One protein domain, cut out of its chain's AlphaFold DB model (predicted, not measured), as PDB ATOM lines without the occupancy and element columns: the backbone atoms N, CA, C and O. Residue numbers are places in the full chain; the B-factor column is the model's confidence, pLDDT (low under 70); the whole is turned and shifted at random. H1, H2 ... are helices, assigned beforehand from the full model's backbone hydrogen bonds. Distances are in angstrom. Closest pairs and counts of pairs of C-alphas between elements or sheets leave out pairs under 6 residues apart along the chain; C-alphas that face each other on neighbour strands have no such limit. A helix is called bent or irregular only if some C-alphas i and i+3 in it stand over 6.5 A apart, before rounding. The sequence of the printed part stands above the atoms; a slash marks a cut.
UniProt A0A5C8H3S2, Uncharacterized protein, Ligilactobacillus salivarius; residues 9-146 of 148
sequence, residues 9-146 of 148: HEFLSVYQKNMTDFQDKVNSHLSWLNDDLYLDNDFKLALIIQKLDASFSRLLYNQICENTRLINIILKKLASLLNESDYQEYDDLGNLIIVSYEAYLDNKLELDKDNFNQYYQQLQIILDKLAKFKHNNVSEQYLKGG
ATOM      1  N   HIS A   9      18.011  38.656  15.075       89.50
ATOM      2  CA  HIS A   9      18.245  39.224  13.746       89.50
ATOM      3  C   HIS A   9      18.832  38.200  12.765       89.50
ATOM      4  O   HIS A   9      18.645  38.328  11.555       89.50
ATOM      5  N   GLU A  10      19.489  37.156  13.274       91.56
ATOM      6  CA  GLU A  10      20.019  36.045  12.476       91.56
ATOM      7  C   GLU A  10      19.050  34.860  12.392       91.56
ATOM      8  O   GLU A  10      19.190  34.008  11.515       91.56
ATOM      9  N   PHE A  11      18.055  34.793  13.280       91.62
ATOM     10  CA  PHE A  11      17.148  33.651  13.378       91.62
ATOM     11  C   PHE A  11      16.521  33.280  12.029       91.62
ATOM     12  O   PHE A  11      16.586  32.126  11.602       91.62
ATOM     13  N   LEU A  12      15.934  34.264  11.339       92.12
ATOM     14  CA  LEU A  12      15.185  34.009  10.115       92.12
ATOM     15  C   LEU A  12      16.085  33.499   8.983       92.12
ATOM     16  O   LEU A  12      15.699  32.569   8.280       92.12
ATOM     17  N   SER A  13      17.285  34.060   8.827       93.19
ATOM     18  CA  SER A  13      18.211  33.636   7.773       93.19
ATOM     19  C   SER A  13      18.725  32.214   8.020       93.19
ATOM     20  O   SER A  13      18.774  31.406   7.087       93.19
ATOM     21  N   VAL A  14      19.023  31.869   9.279       95.19
ATOM     22  CA  VAL A  14      19.405  30.509   9.685       95.19
ATOM     23  C   VAL A  14      18.258  29.527   9.444       95.19
ATOM     24  O   VAL A  14      18.468  28.488   8.816       95.19
ATOM     25  N   TYR A  15      17.040  29.864   9.884       94.62
ATOM     26  CA  TYR A  15      15.860  29.021   9.696       94.62
ATOM     27  C   TYR A  15      15.570  28.784   8.212       94.62
ATOM     28  O   TYR A  15      15.436  27.638   7.784       94.62
ATOM     29  N   GLN A  16      15.532  29.847   7.404       95.31
ATOM     30  CA  GLN A  16      15.257  29.749   5.971       95.31
ATOM     31  C   GLN A  16      16.269  28.863   5.254       95.31
ATOM     32  O   GLN A  16      15.873  28.008   4.460       95.31
ATOM     33  N   LYS A  17      17.561  29.026   5.557       96.62
ATOM     34  CA  LYS A  17      18.610  28.196   4.968       96.62
ATOM     35  C   LYS A  17      18.453  26.731   5.367       96.62
ATOM     36  O   LYS A  17      18.398  25.872   4.493       96.62
ATOM     37  N   ASN A  18      18.298  26.450   6.662       97.56
ATOM     38  CA  ASN A  18      18.129  25.081   7.149       97.56
ATOM     39  C   ASN A  18      16.896  24.395   6.544       97.56
ATOM     40  O   ASN A  18      16.986  23.237   6.144       97.56
ATOM     41  N   MET A  19      15.759  25.093   6.459       97.69
ATOM     42  CA  MET A  19      14.533  24.527   5.892       97.69
ATOM     43  C   MET A  19      14.617  24.343   4.377       97.69
ATOM     44  O   MET A  19      14.085  23.360   3.869       97.69
ATOM     45  N   THR A  20      15.291  25.246   3.657       97.50
ATOM     46  CA  THR A  20      15.513  25.098   2.207       97.50
ATOM     47  C   THR A  20      16.370  23.866   1.939       97.50
ATOM     48  O   THR A  20      15.939  22.968   1.217       97.50
ATOM     49  N   ASP A  21      17.515  23.757   2.617       98.00
ATOM     50  CA  ASP A  21      18.422  22.616   2.471       98.00
ATOM     51  C   ASP A  21      17.735  21.292   2.851       98.00
ATOM     52  O   ASP A  21      17.950  20.262   2.209       98.00
ATOM     53  N   PHE A  22      16.908  21.299   3.904       98.38
ATOM     54  CA  PHE A  22      16.135  20.126   4.312       98.38
ATOM     55  C   PHE A  22      15.113  19.725   3.247       98.38
ATOM     56  O   PHE A  22      15.067  18.561   2.850       98.38
ATOM     57  N   GLN A  23      14.321  20.687   2.768       98.31
ATOM     58  CA  GLN A  23      13.312  20.462   1.741       98.31
ATOM     59  C   GLN A  23      13.928  19.868   0.473       98.31
ATOM     60  O   GLN A  23      13.401  18.892  -0.063       98.31
ATOM     61  N   ASP A  24      15.044  20.425   0.012       98.12
ATOM     62  CA  ASP A  24      15.703  19.977  -1.213       98.12
ATOM     63  C   ASP A  24      16.242  18.552  -1.071       98.12
ATOM     64  O   ASP A  24      16.054  17.728  -1.965       98.12
ATOM     65  N   LYS A  25      16.835  18.213   0.079       98.38
ATOM     66  CA  LYS A  25      17.324  16.853   0.343       98.38
ATOM     67  C   LYS A  25      16.200  15.827   0.449       98.38
ATOM     68  O   LYS A  25      16.329  14.746  -0.119       98.38
ATOM     69  N   VAL A  26      15.104  16.157   1.135       97.81
ATOM     70  CA  VAL A  26      13.932  15.270   1.218       97.81
ATOM     71  C   VAL A  26      13.341  15.051  -0.170       97.81
ATOM     72  O   VAL A  26      13.137  13.910  -0.569       97.81
ATOM     73  N   ASN A  27      13.132  16.115  -0.946       97.94
ATOM     74  CA  ASN A  27      12.580  15.992  -2.295       97.94
ATOM     75  C   ASN A  27      13.523  15.241  -3.246       97.94
ATOM     76  O   ASN A  27      13.060  14.459  -4.070       97.94
ATOM     77  N   SER A  28      14.838  15.423  -3.109       96.75
ATOM     78  CA  SER A  28      15.825  14.637  -3.855       96.75
ATOM     79  C   SER A  28      15.757  13.150  -3.501       96.75
ATOM     80  O   SER A  28      15.863  12.304  -4.387       96.75
ATOM     81  N   HIS A  29      15.540  12.820  -2.225       95.69
ATOM     82  CA  HIS A  29      15.335  11.441  -1.794       95.69
ATOM     83  C   HIS A  29      14.038  10.852  -2.369       95.69
ATOM     84  O   HIS A  29      14.070   9.744  -2.891       95.69
ATOM     85  N   LEU A  30      12.930  11.601  -2.347       95.56
ATOM     86  CA  LEU A  30      11.651  11.168  -2.930       95.56
ATOM     87  C   LEU A  30      11.751  10.909  -4.440       95.56
ATOM     88  O   LEU A  30      11.190   9.925  -4.914       95.56
ATOM     89  N   SER A  31      12.498  11.742  -5.178       95.00
ATOM     90  CA  SER A  31      12.785  11.504  -6.602       95.00
ATOM     91  C   SER A  31      13.567  10.210  -6.794       95.00
ATOM     92  O   SER A  31      13.158   9.363  -7.571       95.00
ATOM     93  N   TRP A  32      14.639  10.012  -6.022       94.38
ATOM     94  CA  TRP A  32      15.446   8.791  -6.087       94.38
ATOM     95  C   TRP A  32      14.625   7.517  -5.808       94.38
ATOM     96  O   TRP A  32      14.828   6.505  -6.469       94.38
ATOM     97  N   LEU A  33      13.657   7.555  -4.885       92.38
ATOM     98  CA  LEU A  33      12.753   6.418  -4.658       92.38
ATOM     99  C   LEU A  33      11.908   6.075  -5.893       92.38
ATOM    100  O   LEU A  33      11.614   4.905  -6.125       92.38
ATOM    101  N   ASN A  34      11.521   7.069  -6.689       92.06
ATOM    102  CA  ASN A  34      10.802   6.832  -7.939       92.06
ATOM    103  C   ASN A  34      11.738   6.355  -9.043       92.06
ATOM    104  O   ASN A  34      11.451   5.358  -9.697       92.06
ATOM    105  N   ASP A  35      12.840   7.074  -9.237       90.56
ATOM    106  CA  ASP A  35      13.727   6.900 -10.383       90.56
ATOM    107  C   ASP A  35      14.530   5.595 -10.286       90.56
ATOM    108  O   ASP A  35      14.714   4.901 -11.285       90.56
ATOM    109  N   ASP A  36      14.982   5.243  -9.080       89.06
ATOM    110  CA  ASP A  36      15.865   4.101  -8.858       89.06
ATOM    111  C   ASP A  36      15.148   2.919  -8.192       89.06
ATOM    112  O   ASP A  36      15.498   1.775  -8.477       89.06
ATOM    113  N   LEU A  37      14.160   3.156  -7.315       87.12
ATOM    114  CA  LEU A  37      13.421   2.081  -6.626       87.12
ATOM    115  C   LEU A  37      12.008   1.828  -7.174       87.12
ATOM    116  O   LEU A  37      11.336   0.920  -6.693       87.12
ATOM    117  N   TYR A  38      11.556   2.588  -8.176       87.38
ATOM    118  CA  TYR A  38      10.250   2.412  -8.827       87.38
ATOM    119  C   TYR A  38       9.050   2.394  -7.861       87.38
ATOM    120  O   TYR A  38       8.048   1.735  -8.128       87.38
ATOM    121  N   LEU A  39       9.130   3.132  -6.746       88.25
ATOM    122  CA  LEU A  39       8.056   3.188  -5.741       88.25
ATOM    123  C   LEU A  39       6.876   4.104  -6.118       88.25
ATOM    124  O   LEU A  39       5.918   4.181  -5.357       88.25
ATOM    125  N   ASP A  40       6.958   4.795  -7.260       85.25
ATOM    126  CA  ASP A  40       5.917   5.638  -7.872       85.25
ATOM    127  C   ASP A  40       5.073   6.464  -6.875       85.25
ATOM    128  O   ASP A  40       3.875   6.255  -6.682       85.25
ATOM    129  N   ASN A  41       5.722   7.420  -6.209       89.50
ATOM    130  CA  ASN A  41       5.092   8.373  -5.299       89.50
ATOM    131  C   ASN A  41       4.959   9.770  -5.926       89.50
ATOM    132  O   ASN A  41       5.856  10.244  -6.621       89.50
ATOM    133  N   ASP A  42       3.873  10.477  -5.615       91.75
ATOM    134  CA  ASP A  42       3.600  11.842  -6.089       91.75
ATOM    135  C   ASP A  42       3.849  12.916  -5.011       91.75
ATOM    136  O   ASP A  42       3.467  14.085  -5.153       91.75
ATOM    137  N   PHE A  43       4.474  12.532  -3.896       92.06
ATOM    138  CA  PHE A  43       4.620  13.405  -2.743       92.06
ATOM    139  C   PHE A  43       5.753  14.411  -2.947       92.06
ATOM    140  O   PHE A  43       6.805  14.120  -3.509       92.06
ATOM    141  N   LYS A  44       5.566  15.614  -2.402       94.94
ATOM    142  CA  LYS A  44       6.604  16.641  -2.341       94.94
ATOM    143  C   LYS A  44       6.500  17.410  -1.036       94.94
ATOM    144  O   LYS A  44       5.412  17.828  -0.637       94.94
ATOM    145  N   LEU A  45       7.638  17.653  -0.400       97.12
ATOM    146  CA  LEU A  45       7.728  18.594   0.703       97.12
ATOM    147  C   LEU A  45       7.762  20.023   0.148       97.12
ATOM    148  O   LEU A  45       8.655  20.382  -0.623       97.12
ATOM    149  N   ALA A  46       6.777  20.828   0.540       95.88
ATOM    150  CA  ALA A  46       6.634  22.225   0.140       95.88
ATOM    151  C   ALA A  46       6.415  23.099   1.382       95.88
ATOM    152  O   ALA A  46       5.292  23.270   1.853       95.88
ATOM    153  N   LEU A  47       7.508  23.621   1.927       96.12
ATOM    154  CA  LEU A  47       7.530  24.453   3.121       96.12
ATOM    155  C   LEU A  47       7.257  25.925   2.790       96.12
ATOM    156  O   LEU A  47       7.636  26.454   1.742       96.12
ATOM    157  N   ILE A  48       6.654  26.627   3.741       92.81
ATOM    158  CA  ILE A  48       6.433  28.070   3.704       92.81
ATOM    159  C   ILE A  48       7.722  28.753   4.183       92.81
ATOM    160  O   ILE A  48       7.859  29.083   5.356       92.81
ATOM    161  N   ILE A  49       8.697  28.928   3.285       89.25
ATOM    162  CA  ILE A  49      10.028  29.485   3.624       89.25
ATOM    163  C   ILE A  49      10.165  30.953   3.192       89.25
ATOM    164  O   ILE A  49      10.640  31.804   3.945       89.25
ATOM    165  N   GLN A  50       9.729  31.273   1.971       80.56
ATOM    166  CA  GLN A  50       9.919  32.604   1.373       80.56
ATOM    167  C   GLN A  50       8.916  33.656   1.867       80.56
ATOM    168  O   GLN A  50       9.115  34.846   1.654       80.56
ATOM    169  N   LYS A  51       7.823  33.223   2.502       80.06
ATOM    170  CA  LYS A  51       6.737  34.090   2.995       80.06
ATOM    171  C   LYS A  51       6.707  34.184   4.523       80.06
ATOM    172  O   LYS A  51       5.657  34.475   5.095       80.06
ATOM    173  N   LEU A  52       7.824  33.864   5.172       85.31
ATOM    174  CA  LEU A  52       7.938  33.962   6.621       85.31
ATOM    175  C   LEU A  52       7.880  35.425   7.053       85.31
ATOM    176  O   LEU A  52       8.443  36.297   6.388       85.31
ATOM    177  N   ASP A  53       7.190  35.679   8.158       80.94
ATOM    178  CA  ASP A  53       7.182  36.999   8.773       80.94
ATOM    179  C   ASP A  53       8.604  37.398   9.197       80.94
ATOM    180  O   ASP A  53       9.320  36.634   9.846       80.94
ATOM    181  N   ALA A  54       9.016  38.605   8.810       79.56
ATOM    182  CA  ALA A  54      10.340  39.133   9.125       79.56
ATOM    183  C   ALA A  54      10.478  39.518  10.605       79.56
ATOM    184  O   ALA A  54      11.589  39.662  11.114       79.56
ATOM    185  N   SER A  55       9.348  39.692  11.295       82.19
ATOM    186  CA  SER A  55       9.317  39.995  12.720       82.19
ATOM    187  C   SER A  55       9.318  38.708  13.540       82.19
ATOM    188  O   SER A  55       8.631  37.744  13.211       82.19
ATOM    189  N   PHE A  56      10.034  38.703  14.667       78.50
ATOM    190  CA  PHE A  56       9.981  37.606  15.634       78.50
ATOM    191  C   PHE A  56       8.640  37.633  16.386       78.50
ATOM    192  O   PHE A  56       8.518  38.186  17.478       78.50
ATOM    193  N   SER A  57       7.593  37.126  15.734       83.19
ATOM    194  CA  SER A  57       6.199  37.320  16.123       83.19
ATOM    195  C   SER A  57       5.439  35.999  16.270       83.19
ATOM    196  O   SER A  57       5.889  34.925  15.869       83.19
ATOM    197  N   ARG A  58       4.208  36.086  16.790       86.50
ATOM    198  CA  ARG A  58       3.274  34.951  16.808       86.50
ATOM    199  C   ARG A  58       2.940  34.443  15.401       86.50
ATOM    200  O   ARG A  58       2.649  33.260  15.243       86.50
ATOM    201  N   LEU A  59       2.963  35.313  14.388       90.31
ATOM    202  CA  LEU A  59       2.730  34.902  13.005       90.31
ATOM    203  C   LEU A  59       3.884  34.030  12.504       90.31
ATOM    204  O   LEU A  59       3.617  32.940  12.000       90.31
ATOM    205  N   LEU A  60       5.133  34.461  12.722       89.62
ATOM    206  CA  LEU A  60       6.322  33.665  12.409       89.62
ATOM    207  C   LEU A  60       6.257  32.297  13.096       89.62
ATOM    208  O   LEU A  60       6.413  31.269  12.441       89.62
ATOM    209  N   TYR A  61       5.943  32.272  14.393       89.38
ATOM    210  CA  TYR A  61       5.785  31.026  15.145       89.38
ATOM    211  C   TYR A  61       4.757  30.079  14.520       89.38
ATOM    212  O   TYR A  61       5.059  28.914  14.279       89.38
ATOM    213  N   ASN A  62       3.562  30.576  14.191       90.75
ATOM    214  CA  ASN A  62       2.521  29.754  13.575       90.75
ATOM    215  C   ASN A  62       2.961  29.183  12.217       90.75
ATOM    216  O   ASN A  62       2.646  28.037  11.905       90.75
ATOM    217  N   GLN A  63       3.694  29.959  11.413       92.56
ATOM    218  CA  GLN A  63       4.235  29.486  10.134       92.56
ATOM    219  C   GLN A  63       5.300  28.400  10.328       92.56
ATOM    220  O   GLN A  63       5.334  27.429   9.574       92.56
ATOM    221  N   ILE A  64       6.135  28.527  11.360       92.94
ATOM    222  CA  ILE A  64       7.112  27.501  11.735       92.94
ATOM    223  C   ILE A  64       6.404  26.220  12.180       92.94
ATOM    224  O   ILE A  64       6.737  25.149  11.679       92.94
ATOM    225  N   CYS A  65       5.399  26.317  13.055       92.06
ATOM    226  CA  CYS A  65       4.600  25.163  13.470       92.06
ATOM    227  C   CYS A  65       3.928  24.476  12.275       92.06
ATOM    228  O   CYS A  65       3.877  23.246  12.218       92.06
ATOM    229  N   GLU A  66       3.446  25.250  11.301       93.88
ATOM    230  CA  GLU A  66       2.872  24.700  10.075       93.88
ATOM    231  C   GLU A  66       3.921  23.955   9.238       93.88
ATOM    232  O   GLU A  66       3.666  22.833   8.803       93.88
ATOM    233  N   ASN A  67       5.132  24.500   9.085       95.31
ATOM    234  CA  ASN A  67       6.236  23.790   8.433       95.31
ATOM    235  C   ASN A  67       6.566  22.473   9.149       95.31
ATOM    236  O   ASN A  67       6.698  21.439   8.496       95.31
ATOM    237  N   THR A  68       6.632  22.469  10.481       94.88
ATOM    238  CA  THR A  68       6.857  21.250  11.272       94.88
ATOM    239  C   THR A  68       5.746  20.222  11.062       94.88
ATOM    240  O   THR A  68       6.027  19.035  10.879       94.88
ATOM    241  N   ARG A  69       4.485  20.664  10.990       94.62
ATOM    242  CA  ARG A  69       3.340  19.802  10.670       94.62
ATOM    243  C   ARG A  69       3.463  19.185   9.274       94.62
ATOM    244  O   ARG A  69       3.215  17.990   9.122       94.62
ATOM    245  N   LEU A  70       3.856  19.972   8.271       96.12
ATOM    246  CA  LEU A  70       4.064  19.499   6.898       96.12
ATOM    247  C   LEU A  70       5.213  18.486   6.808       96.12
ATOM    248  O   LEU A  70       5.060  17.462   6.142       96.12
ATOM    249  N   ILE A  71       6.319  18.725   7.522       96.94
ATOM    250  CA  ILE A  71       7.431  17.769   7.634       96.94
ATOM    251  C   ILE A  71       6.919  16.451   8.212       96.94
ATOM    252  O   ILE A  71       7.076  15.413   7.579       96.94
ATOM    253  N   ASN A  72       6.237  16.487   9.359       95.94
ATOM    254  CA  ASN A  72       5.692  15.290  10.001       95.94
ATOM    255  C   ASN A  72       4.758  14.491   9.068       95.94
ATOM    256  O   ASN A  72       4.822  13.265   9.021       95.94
ATOM    257  N   ILE A  73       3.913  15.172   8.285       95.94
ATOM    258  CA  ILE A  73       3.038  14.517   7.297       95.94
ATOM    259  C   ILE A  73       3.855  13.793   6.227       95.94
ATOM    260  O   ILE A  73       3.554  12.642   5.914       95.94
ATOM    261  N   ILE A  74       4.871  14.450   5.665       96.75
ATOM    262  CA  ILE A  74       5.706  13.841   4.628       96.75
ATOM    263  C   ILE A  74       6.514  12.667   5.174       96.75
ATOM    264  O   ILE A  74       6.577  11.634   4.514       96.75
ATOM    265  N   LEU A  75       7.056  12.770   6.388       96.00
ATOM    266  CA  LEU A  75       7.786  11.667   7.016       96.00
ATOM    267  C   LEU A  75       6.896  10.442   7.247       96.00
ATOM    268  O   LEU A  75       7.316   9.333   6.937       96.00
ATOM    269  N   LYS A  76       5.649  10.642   7.690       95.62
ATOM    270  CA  LYS A  76       4.676   9.550   7.841       95.62
ATOM    271  C   LYS A  76       4.313   8.900   6.514       95.62
ATOM    272  O   LYS A  76       4.251   7.680   6.434       95.62
ATOM    273  N   LYS A  77       4.073   9.704   5.474       95.56
ATOM    274  CA  LYS A  77       3.789   9.185   4.129       95.56
ATOM    275  C   LYS A  77       4.954   8.359   3.595       95.56
ATOM    276  O   LYS A  77       4.734   7.279   3.065       95.56
ATOM    277  N   LEU A  78       6.174   8.857   3.773       94.56
ATOM    278  CA  LEU A  78       7.387   8.161   3.373       94.56
ATOM    279  C   LEU A  78       7.574   6.848   4.148       94.56
ATOM    280  O   LEU A  78       7.867   5.824   3.545       94.56
ATOM    281  N   ALA A  79       7.368   6.861   5.467       93.31
ATOM    282  CA  ALA A  79       7.417   5.652   6.284       93.31
ATOM    283  C   ALA A  79       6.379   4.612   5.827       93.31
ATOM    284  O   ALA A  79       6.730   3.450   5.654       93.31
ATOM    285  N   SER A  80       5.130   5.029   5.575       93.38
ATOM    286  CA  SER A  80       4.077   4.149   5.034       93.38
ATOM    287  C   SER A  80       4.501   3.535   3.705       93.38
ATOM    288  O   SER A  80       4.474   2.319   3.567       93.38
ATOM    289  N   LEU A  81       4.968   4.368   2.766       93.25
ATOM    290  CA  LEU A  81       5.401   3.933   1.439       93.25
ATOM    291  C   LEU A  81       6.475   2.843   1.523       93.25
ATOM    292  O   LEU A  81       6.364   1.827   0.851       93.25
ATOM    293  N   LEU A  82       7.501   3.046   2.354       91.50
ATOM    294  CA  LEU A  82       8.588   2.078   2.493       91.50
ATOM    295  C   LEU A  82       8.122   0.793   3.184       91.50
ATOM    296  O   LEU A  82       8.409  -0.292   2.689       91.50
ATOM    297  N   ASN A  83       7.364   0.904   4.277       91.12
ATOM    298  CA  ASN A  83       6.881  -0.262   5.022       91.12
ATOM    299  C   ASN A  83       5.875  -1.114   4.226       91.12
ATOM    300  O   ASN A  83       5.757  -2.310   4.486       91.12
ATOM    301  N   GLU A  84       5.139  -0.511   3.292       90.50
ATOM    302  CA  GLU A  84       4.199  -1.196   2.393       90.50
ATOM    303  C   GLU A  84       4.868  -1.724   1.114       90.50
ATOM    304  O   GLU A  84       4.242  -2.468   0.359       90.50
ATOM    305  N   SER A  85       6.123  -1.346   0.860       87.25
ATOM    306  CA  SER A  85       6.876  -1.802  -0.306       87.25
ATOM    307  C   SER A  85       7.527  -3.169  -0.084       87.25
ATOM    308  O   SER A  85       7.683  -3.637   1.042       87.25
ATOM    309  N   ASP A  86       8.000  -3.788  -1.164       83.50
ATOM    310  CA  ASP A  86       8.801  -5.017  -1.081       83.50
ATOM    311  C   ASP A  86      10.234  -4.768  -0.554       83.50
ATOM    312  O   ASP A  86      10.975  -5.722  -0.302       83.50
ATOM    313  N   TYR A  87      10.643  -3.506  -0.367       80.00
ATOM    314  CA  TYR A  87      11.940  -3.156   0.212       80.00
ATOM    315  C   TYR A  87      11.871  -3.221   1.733       80.00
ATOM    316  O   TYR A  87      11.186  -2.434   2.381       80.00
ATOM    317  N   GLN A  88      12.622  -4.157   2.303       76.06
ATOM    318  CA  GLN A  88      12.609  -4.454   3.729       76.06
ATOM    319  C   GLN A  88      14.035  -4.340   4.281       76.06
ATOM    320  O   GLN A  88      14.973  -4.896   3.711       76.06
ATOM    321  N   GLU A  89      14.209  -3.615   5.388       77.88
ATOM    322  CA  GLU A  89      15.475  -3.568   6.129       77.88
ATOM    323  C   GLU A  89      15.372  -4.518   7.325       77.88
ATOM    324  O   GLU A  89      14.344  -4.563   8.001       77.88
ATOM    325  N   TYR A  90      16.430  -5.275   7.601       82.69
ATOM    326  CA  TYR A  90      16.484  -6.198   8.732       82.69
ATOM    327  C   TYR A  90      17.608  -5.796   9.687       82.69
ATOM    328  O   TYR A  90      18.648  -5.297   9.254       82.69
ATOM    329  N   ASP A  91      17.395  -5.990  10.987       82.94
ATOM    330  CA  ASP A  91      18.443  -5.810  11.991       82.94
ATOM    331  C   ASP A  91      19.440  -6.985  11.991       82.94
ATOM    332  O   ASP A  91      19.252  -7.994  11.307       82.94
ATOM    333  N   ASP A  92      20.507  -6.878  12.791       85.00
ATOM    334  CA  ASP A  92      21.550  -7.913  12.897       85.00
ATOM    335  C   ASP A  92      21.022  -9.269  13.416       85.00
ATOM    336  O   ASP A  92      21.715 -10.284  13.341       85.00
ATOM    337  N   LEU A  93      19.803  -9.295  13.962       90.75
ATOM    338  CA  LEU A  93      19.123 -10.490  14.459       90.75
ATOM    339  C   LEU A  93      18.119 -11.054  13.438       90.75
ATOM    340  O   LEU A  93      17.477 -12.068  13.715       90.75
ATOM    341  N   GLY A  94      17.992 -10.425  12.267       86.00
ATOM    342  CA  GLY A  94      17.062 -10.808  11.209       86.00
ATOM    343  C   GLY A  94      15.619 -10.361  11.452       86.00
ATOM    344  O   GLY A  94      14.717 -10.854  10.774       86.00
ATOM    345  N   ASN A  95      15.365  -9.452  12.398       88.25
ATOM    346  CA  ASN A  95      14.033  -8.880  12.583       88.25
ATOM    347  C   ASN A  95      13.801  -7.760  11.583       88.25
ATOM    348  O   ASN A  95      14.691  -6.954  11.316       88.25
ATOM    349  N   LEU A  96      12.569  -7.673  11.089       84.06
ATOM    350  CA  LEU A  96      12.178  -6.582  10.220       84.06
ATOM    351  C   LEU A  96      12.214  -5.243  10.967       84.06
ATOM    352  O   LEU A  96      11.586  -5.086  12.016       84.06
ATOM    353  N   ILE A  97      12.905  -4.266  10.390       85.06
ATOM    354  CA  ILE A  97      12.935  -2.891  10.874       85.06
ATOM    355  C   ILE A  97      11.752  -2.143  10.268       85.06
ATOM    356  O   ILE A  97      11.714  -1.866   9.072       85.06
ATOM    357  N   ILE A  98      10.805  -1.757  11.121       88.00
ATOM    358  CA  ILE A  98       9.731  -0.842  10.733       88.00
ATOM    359  C   ILE A  98      10.294   0.575  10.654       88.00
ATOM    360  O   ILE A  98      10.790   1.125  11.643       88.00
ATOM    361  N   VAL A  99      10.196   1.180   9.476       89.00
ATOM    362  CA  VAL A  99      10.631   2.554   9.239       89.00
ATOM    363  C   VAL A  99       9.640   3.520   9.887       89.00
ATOM    364  O   VAL A  99       8.436   3.440   9.661       89.00
ATOM    365  N   SER A 100      10.146   4.457  10.687       90.94
ATOM    366  CA  SER A 100       9.364   5.544  11.291       90.94
ATOM    367  C   SER A 100      10.261   6.772  11.442       90.94
ATOM    368  O   SER A 100      10.968   6.949  12.435       90.94
ATOM    369  N   TYR A 101      10.311   7.609  10.404       92.25
ATOM    370  CA  TYR A 101      11.156   8.807  10.415       92.25
ATOM    371  C   TYR A 101      10.590   9.904  11.319       92.25
ATOM    372  O   TYR A 101      11.335  10.691  11.900       92.25
ATOM    373  N   GLU A 102       9.271   9.952  11.460       92.06
ATOM    374  CA  GLU A 102       8.574  10.904  12.312       92.06
ATOM    375  C   GLU A 102       8.848  10.691  13.802       92.06
ATOM    376  O   GLU A 102       8.740  11.644  14.569       92.06
ATOM    377  N   ALA A 103       9.251   9.484  14.220       92.25
ATOM    378  CA  ALA A 103       9.616   9.205  15.608       92.25
ATOM    379  C   ALA A 103      10.825  10.028  16.088       92.25
ATOM    380  O   ALA A 103      11.014  10.202  17.291       92.25
ATOM    381  N   TYR A 104      11.633  10.551  15.162       92.44
ATOM    382  CA  TYR A 104      12.777  11.407  15.475       92.44
ATOM    383  C   TYR A 104      12.410  12.886  15.632       92.44
ATOM    384  O   TYR A 104      13.279  13.678  15.991       92.44
ATOM    385  N   LEU A 105      11.159  13.269  15.360       91.69
ATOM    386  CA  LEU A 105      10.710  14.656  15.380       91.69
ATOM    387  C   LEU A 105       9.841  14.928  16.612       91.69
ATOM    388  O   LEU A 105       8.723  14.420  16.719       91.69
ATOM    389  N   ASP A 106      10.316  15.789  17.512       86.19
ATOM    390  CA  ASP A 106       9.452  16.381  18.530       86.19
ATOM    391  C   ASP A 106       8.735  17.593  17.926       86.19
ATOM    392  O   ASP A 106       9.350  18.541  17.441       86.19
ATOM    393  N   ASN A 107       7.404  17.556  17.945       72.94
ATOM    394  CA  ASN A 107       6.575  18.628  17.400       72.94
ATOM    395  C   ASN A 107       6.351  19.772  18.403       72.94
ATOM    396  O   ASN A 107       5.656  20.739  18.080       72.94
ATOM    397  N   LYS A 108       6.888  19.670  19.624       79.31
ATOM    398  CA  LYS A 108       6.848  20.747  20.612       79.31
ATOM    399  C   LYS A 108       7.980  21.729  20.335       79.31
ATOM    400  O   LYS A 108       9.130  21.477  20.668       79.31
ATOM    401  N   LEU A 109       7.631  22.852  19.716       81.62
ATOM    402  CA  LEU A 109       8.560  23.948  19.463       81.62
ATOM    403  C   LEU A 109       8.292  25.117  20.399       81.62
ATOM    404  O   LEU A 109       7.170  25.629  20.466       81.62
ATOM    405  N   GLU A 110       9.352  25.578  21.048       84.19
ATOM    406  CA  GLU A 110       9.392  26.816  21.819       84.19
ATOM    407  C   GLU A 110      10.320  27.824  21.128       84.19
ATOM    408  O   GLU A 110      11.259  27.454  20.421       84.19
ATOM    409  N   LEU A 111      10.015  29.119  21.271       78.38
ATOM    410  CA  LEU A 111      10.741  30.209  20.612       78.38
ATOM    411  C   LEU A 111      12.049  30.564  21.333       78.38
ATOM    412  O   LEU A 111      12.262  31.710  21.727       78.38
ATOM    413  N   ASP A 112      12.938  29.593  21.490       87.62
ATOM    414  CA  ASP A 112      14.261  29.811  22.059       87.62
ATOM    415  C   ASP A 112      15.345  29.014  21.336       87.62
ATOM    416  O   ASP A 112      15.105  28.119  20.521       87.62
ATOM    417  N   LYS A 113      16.577  29.418  21.620       92.56
ATOM    418  CA  LYS A 113      17.773  28.927  20.955       92.56
ATOM    419  C   LYS A 113      17.948  27.421  21.092       92.56
ATOM    420  O   LYS A 113      18.301  26.767  20.109       92.56
ATOM    421  N   ASP A 114      17.775  26.895  22.295       93.50
ATOM    422  CA  ASP A 114      18.121  25.511  22.584       93.50
ATOM    423  C   ASP A 114      17.084  24.585  21.953       93.50
ATOM    424  O   ASP A 114      17.462  23.642  21.252       93.50
ATOM    425  N   ASN A 115      15.799  24.940  22.053       92.56
ATOM    426  CA  ASN A 115      14.719  24.229  21.373       92.56
ATOM    427  C   ASN A 115      14.899  24.208  19.845       92.56
ATOM    428  O   ASN A 115      14.813  23.146  19.226       92.56
ATOM    429  N   PHE A 116      15.226  25.338  19.207       92.50
ATOM    430  CA  PHE A 116      15.450  25.347  17.754       92.50
ATOM    431  C   PHE A 116      16.705  24.587  17.323       92.50
ATOM    432  O   PHE A 116      16.696  23.919  16.289       92.50
ATOM    433  N   ASN A 117      17.788  24.653  18.096       95.19
ATOM    434  CA  ASN A 117      18.992  23.889  17.784       95.19
ATOM    435  C   ASN A 117      18.762  22.384  17.946       95.19
ATOM    436  O   ASN A 117      19.230  21.608  17.111       95.19
ATOM    437  N   GLN A 118      17.995  21.972  18.957       95.44
ATOM    438  CA  GLN A 118      17.556  20.588  19.107       95.44
ATOM    439  C   GLN A 118      16.672  20.158  17.930       95.44
ATOM    440  O   GLN A 118      16.885  19.088  17.361       95.44
ATOM    441  N   TYR A 119      15.744  21.009  17.497       95.44
ATOM    442  CA  TYR A 119      14.932  20.755  16.310       95.44
ATOM    443  C   TYR A 119      15.791  20.557  15.049       95.44
ATOM    444  O   TYR A 119      15.603  19.594  14.305       95.44
ATOM    445  N   TYR A 120      16.808  21.396  14.823       96.25
ATOM    446  CA  TYR A 120      17.733  21.220  13.697       96.25
ATOM    447  C   TYR A 120      18.562  19.932  13.791       96.25
ATOM    448  O   TYR A 120      18.862  19.321  12.764       96.25
ATOM    449  N   GLN A 121      18.923  19.488  14.998       96.75
ATOM    450  CA  GLN A 121      19.586  18.195  15.196       96.75
ATOM    451  C   GLN A 121      18.660  17.027  14.843       96.75
ATOM    452  O   GLN A 121      19.085  16.113  14.142       96.75
ATOM    453  N   GLN A 122      17.392  17.077  15.256       96.62
ATOM    454  CA  GLN A 122      16.388  16.068  14.897       96.62
ATOM    455  C   GLN A 122      16.211  15.964  13.379       96.62
ATOM    456  O   GLN A 122      16.273  14.873  12.813       96.62
ATOM    457  N   LEU A 123      16.078  17.103  12.692       97.44
ATOM    458  CA  LEU A 123      15.997  17.123  11.232       97.44
ATOM    459  C   LEU A 123      17.277  16.594  10.567       97.44
ATOM    460  O   LEU A 123      17.196  15.921   9.541       97.44
ATOM    461  N   GLN A 124      18.455  16.859  11.137       97.94
ATOM    462  CA  GLN A 124      19.707  16.286  10.640       97.94
ATOM    463  C   GLN A 124      19.733  14.758  10.793       97.94
ATOM    464  O   GLN A 124      20.077  14.076   9.834       97.94
ATOM    465  N   ILE A 125      19.301  14.220  11.938       97.06
ATOM    466  CA  ILE A 125      19.195  12.768  12.164       97.06
ATOM    467  C   ILE A 125      18.287  12.126  11.113       97.06
ATOM    468  O   ILE A 125      18.623  11.079  10.560       97.06
ATOM    469  N   ILE A 126      17.158  12.766  10.797       97.31
ATOM    470  CA  ILE A 126      16.251  12.300   9.745       97.31
ATOM    471  C   ILE A 126      16.979  12.243   8.396       97.31
ATOM    472  O   ILE A 126      16.945  11.207   7.736       97.31
ATOM    473  N   LEU A 127      17.693  13.303   7.999       97.94
ATOM    474  CA  LEU A 127      18.466  13.304   6.749       97.94
ATOM    475  C   LEU A 127      19.527  12.197   6.710       97.94
ATOM    476  O   LEU A 127      19.701  11.559   5.674       97.94
ATOM    477  N   ASP A 128      20.207  11.948   7.826       96.31
ATOM    478  CA  ASP A 128      21.231  10.907   7.917       96.31
ATOM    479  C   ASP A 128      20.610   9.509   7.758       96.31
ATOM    480  O   ASP A 128      21.175   8.642   7.089       96.31
ATOM    481  N   LYS A 129      19.405   9.294   8.301       93.75
ATOM    482  CA  LYS A 129      18.637   8.054   8.119       93.75
ATOM    483  C   LYS A 129      18.203   7.853   6.668       93.75
ATOM    484  O   LYS A 129      18.365   6.753   6.146       93.75
ATOM    485  N   LEU A 130      17.721   8.905   6.000       94.56
ATOM    486  CA  LEU A 130      17.384   8.860   4.570       94.56
ATOM    487  C   LEU A 130      18.616   8.548   3.709       94.56
ATOM    488  O   LEU A 130      18.560   7.724   2.797       94.56
ATOM    489  N   ALA A 131      19.755   9.173   4.017       93.75
ATOM    490  CA  ALA A 131      21.009   8.926   3.314       93.75
ATOM    491  C   ALA A 131      21.513   7.491   3.523       93.75
ATOM    492  O   ALA A 131      21.936   6.854   2.558       93.75
ATOM    493  N   LYS A 132      21.425   6.962   4.752       90.75
ATOM    494  CA  LYS A 132      21.776   5.568   5.056       90.75
ATOM    495  C   LYS A 132      20.891   4.591   4.281       90.75
ATOM    496  O   LYS A 132      21.423   3.684   3.652       90.75
ATOM    497  N   PHE A 133      19.573   4.807   4.275       89.31
ATOM    498  CA  PHE A 133      18.645   3.975   3.505       89.31
ATOM    499  C   PHE A 133      19.022   3.962   2.021       89.31
ATOM    500  O   PHE A 133      19.169   2.894   1.428       89.31
ATOM    501  N   LYS A 134      19.272   5.140   1.434       90.38
ATOM    502  CA  LYS A 134      19.745   5.241   0.051       90.38
ATOM    503  C   LYS A 134      21.048   4.478  -0.170       90.38
ATOM    504  O   LYS A 134      21.140   3.706  -1.114       90.38
ATOM    505  N   HIS A 135      22.045   4.665   0.690       89.06
ATOM    506  CA  HIS A 135      23.332   3.985   0.559       89.06
ATOM    507  C   HIS A 135      23.184   2.458   0.547       89.06
ATOM    508  O   HIS A 135      23.696   1.817  -0.367       89.06
ATOM    509  N   ASN A 136      22.423   1.907   1.496       85.00
ATOM    510  CA  ASN A 136      22.201   0.467   1.630       85.00
ATOM    511  C   ASN A 136      21.493  -0.135   0.403       85.00
ATOM    512  O   ASN A 136      21.848  -1.223  -0.048       85.00
ATOM    513  N   ASN A 137      20.537   0.593  -0.181       80.12
ATOM    514  CA  ASN A 137      19.730   0.103  -1.302       80.12
ATOM    515  C   ASN A 137      20.335   0.403  -2.686       80.12
ATOM    516  O   ASN A 137      19.988  -0.256  -3.661       80.12
ATOM    517  N   VAL A 138      21.286   1.340  -2.790       74.75
ATOM    518  CA  VAL A 138      22.087   1.529  -4.013       74.75
ATOM    519  C   VAL A 138      23.103   0.390  -4.175       74.75
ATOM    520  O   VAL A 138      23.336  -0.060  -5.294       74.75
ATOM    521  N   SER A 139      23.685  -0.129  -3.087       55.16
ATOM    522  CA  SER A 139      24.642  -1.249  -3.148       55.16
ATOM    523  C   SER A 139      24.032  -2.576  -3.610       55.16
ATOM    524  O   SER A 139      24.712  -3.354  -4.278       55.16
ATOM    525  N   GLU A 140      22.757  -2.842  -3.315       50.81
ATOM    526  CA  GLU A 140      22.111  -4.102  -3.707       50.81
ATOM    527  C   GLU A 140      21.793  -4.189  -5.207       50.81
ATOM    528  O   GLU A 140      21.834  -5.281  -5.780       50.81
ATOM    529  N   GLN A 141      21.552  -3.057  -5.880       48.09
ATOM    530  CA  GLN A 141      21.307  -3.032  -7.328       48.09
ATOM    531  C   GLN A 141      22.549  -3.420  -8.146       48.09
ATOM    532  O   GLN A 141      22.423  -4.080  -9.176       48.09
ATOM    533  N   TYR A 142      23.755  -3.103  -7.662       44.28
ATOM    534  CA  TYR A 142      25.004  -3.523  -8.315       44.28
ATOM    535  C   TYR A 142      25.373  -4.986  -8.041       44.28
ATOM    536  O   TYR A 142      26.097  -5.584  -8.833       44.28
ATOM    537  N   LEU A 143      24.868  -5.583  -6.958       44.59
ATOM    538  CA  LEU A 143      25.113  -6.994  -6.643       44.59
ATOM    539  C   LEU A 143      24.168  -7.935  -7.404       44.59
ATOM    540  O   LEU A 143      24.588  -9.021  -7.791       44.59
ATOM    541  N   LYS A 144      22.929  -7.515  -7.695       46.91
ATOM    542  CA  LYS A 144      21.975  -8.307  -8.499       46.91
ATOM    543  C   LYS A 144      22.154  -8.158 -10.019       46.91
ATOM    544  O   LYS A 144      21.584  -8.940 -10.768       46.91
ATOM    545  N   GLY A 145      22.949  -7.187 -10.478       41.81
ATOM    546  CA  GLY A 145      23.283  -6.992 -11.898       41.81
ATOM    547  C   GLY A 145      24.561  -7.702 -12.369       41.81
ATOM    548  O   GLY A 145      24.945  -7.538 -13.525       41.81
ATOM    549  N   GLY A 146      25.239  -8.444 -11.485       36.94
ATOM    550  CA  GLY A 146      26.515  -9.120 -11.757       36.94
ATOM    551  C   GLY A 146      26.410 -10.564 -12.258       36.94
ATOM    552  O   GLY A 146      27.441 -11.207 -12.441       36.94
TER     553      GLY A 146
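What this domain is: This is residues 9 to 146 of the 148 residues of an uncharacterized protein of Ligilactobacillus salivarius (UniProt A0A5C8H3S2). Three long helices run roughly the same way, their ends making a triangle when followed lengthwise: H3 and H1 pack on each other over part of their length, and H2 lies to one side, near H1. The two long links run back against the helices, residues 41 to 53 along the groove between H1 and H2, and residues 98 to 110 along the gap between H2 and H3. The 138 printed residues include three named helices, H1, H2 and H3 in that order along the chain, and no named strand; the class is all helix, with 86 residues in the helices. The whole is only just compact, close to loose, with a radius of gyration of the C-alphas of 16.8 A, and elongated, with spans of 57 by 30 by 22 A.

Where its parts are: The longest helix, H3, holds residues 113 to 144 and measures 47.7 A from first to last C-alpha, from C-alpha 113 at (17.773, 28.927, 20.955) to C-alpha 144 at (21.975, -8.307, -8.499). H1 holds residues 9 to 35 and measures 40.6 A; its C-alpha 9 is at (18.245, 39.224, 13.746). H1 is irregular: C-alphas 9 and 12 are 7.1 A apart, against about 5 A in a regular helix. H2 holds residues 58 to 84 and measures 38.9 A, beginning with C-alpha 58 at (3.274, 34.951, 16.808).

How they stand to each other: H3 touches H1, with 7 pairs of C-alphas within 8 A. The closest C-alphas of the two are those of His 29 and Leu 130, 7.2 A apart. Their lines stand at a shallow tilt of 19 degrees and they run the same way. H1 touches H3 with residues 18 to 29 alone, and H3 touches H1 with residues 120 to 134 alone. H1 and H2 are near each other, with 18 pairs of C-alphas within 10 A and the closest at 8.2 A. H2 and H3 are apart. Residues 89 to 90 and residues 96 to 97 form a short antiparallel pairing. In H2 every O i to N i+4 pair is within hydrogen-bond range; in H1 it is 22 of 23 and in H3 25 of 28.

The domain as a whole: The two C-alphas farthest apart, those of Ser 57 and Gly 146, are 57.9 A apart. The printed part has no cut. Both links are long: 22 residues, 36 to 57, between H1 and H2, and 28 residues, 85 to 112, between H2 and H3. The mean pLDDT of the printed part is 88.3; it is under 70 at residues 139 to 146, of which 139 to 144 belong to H3.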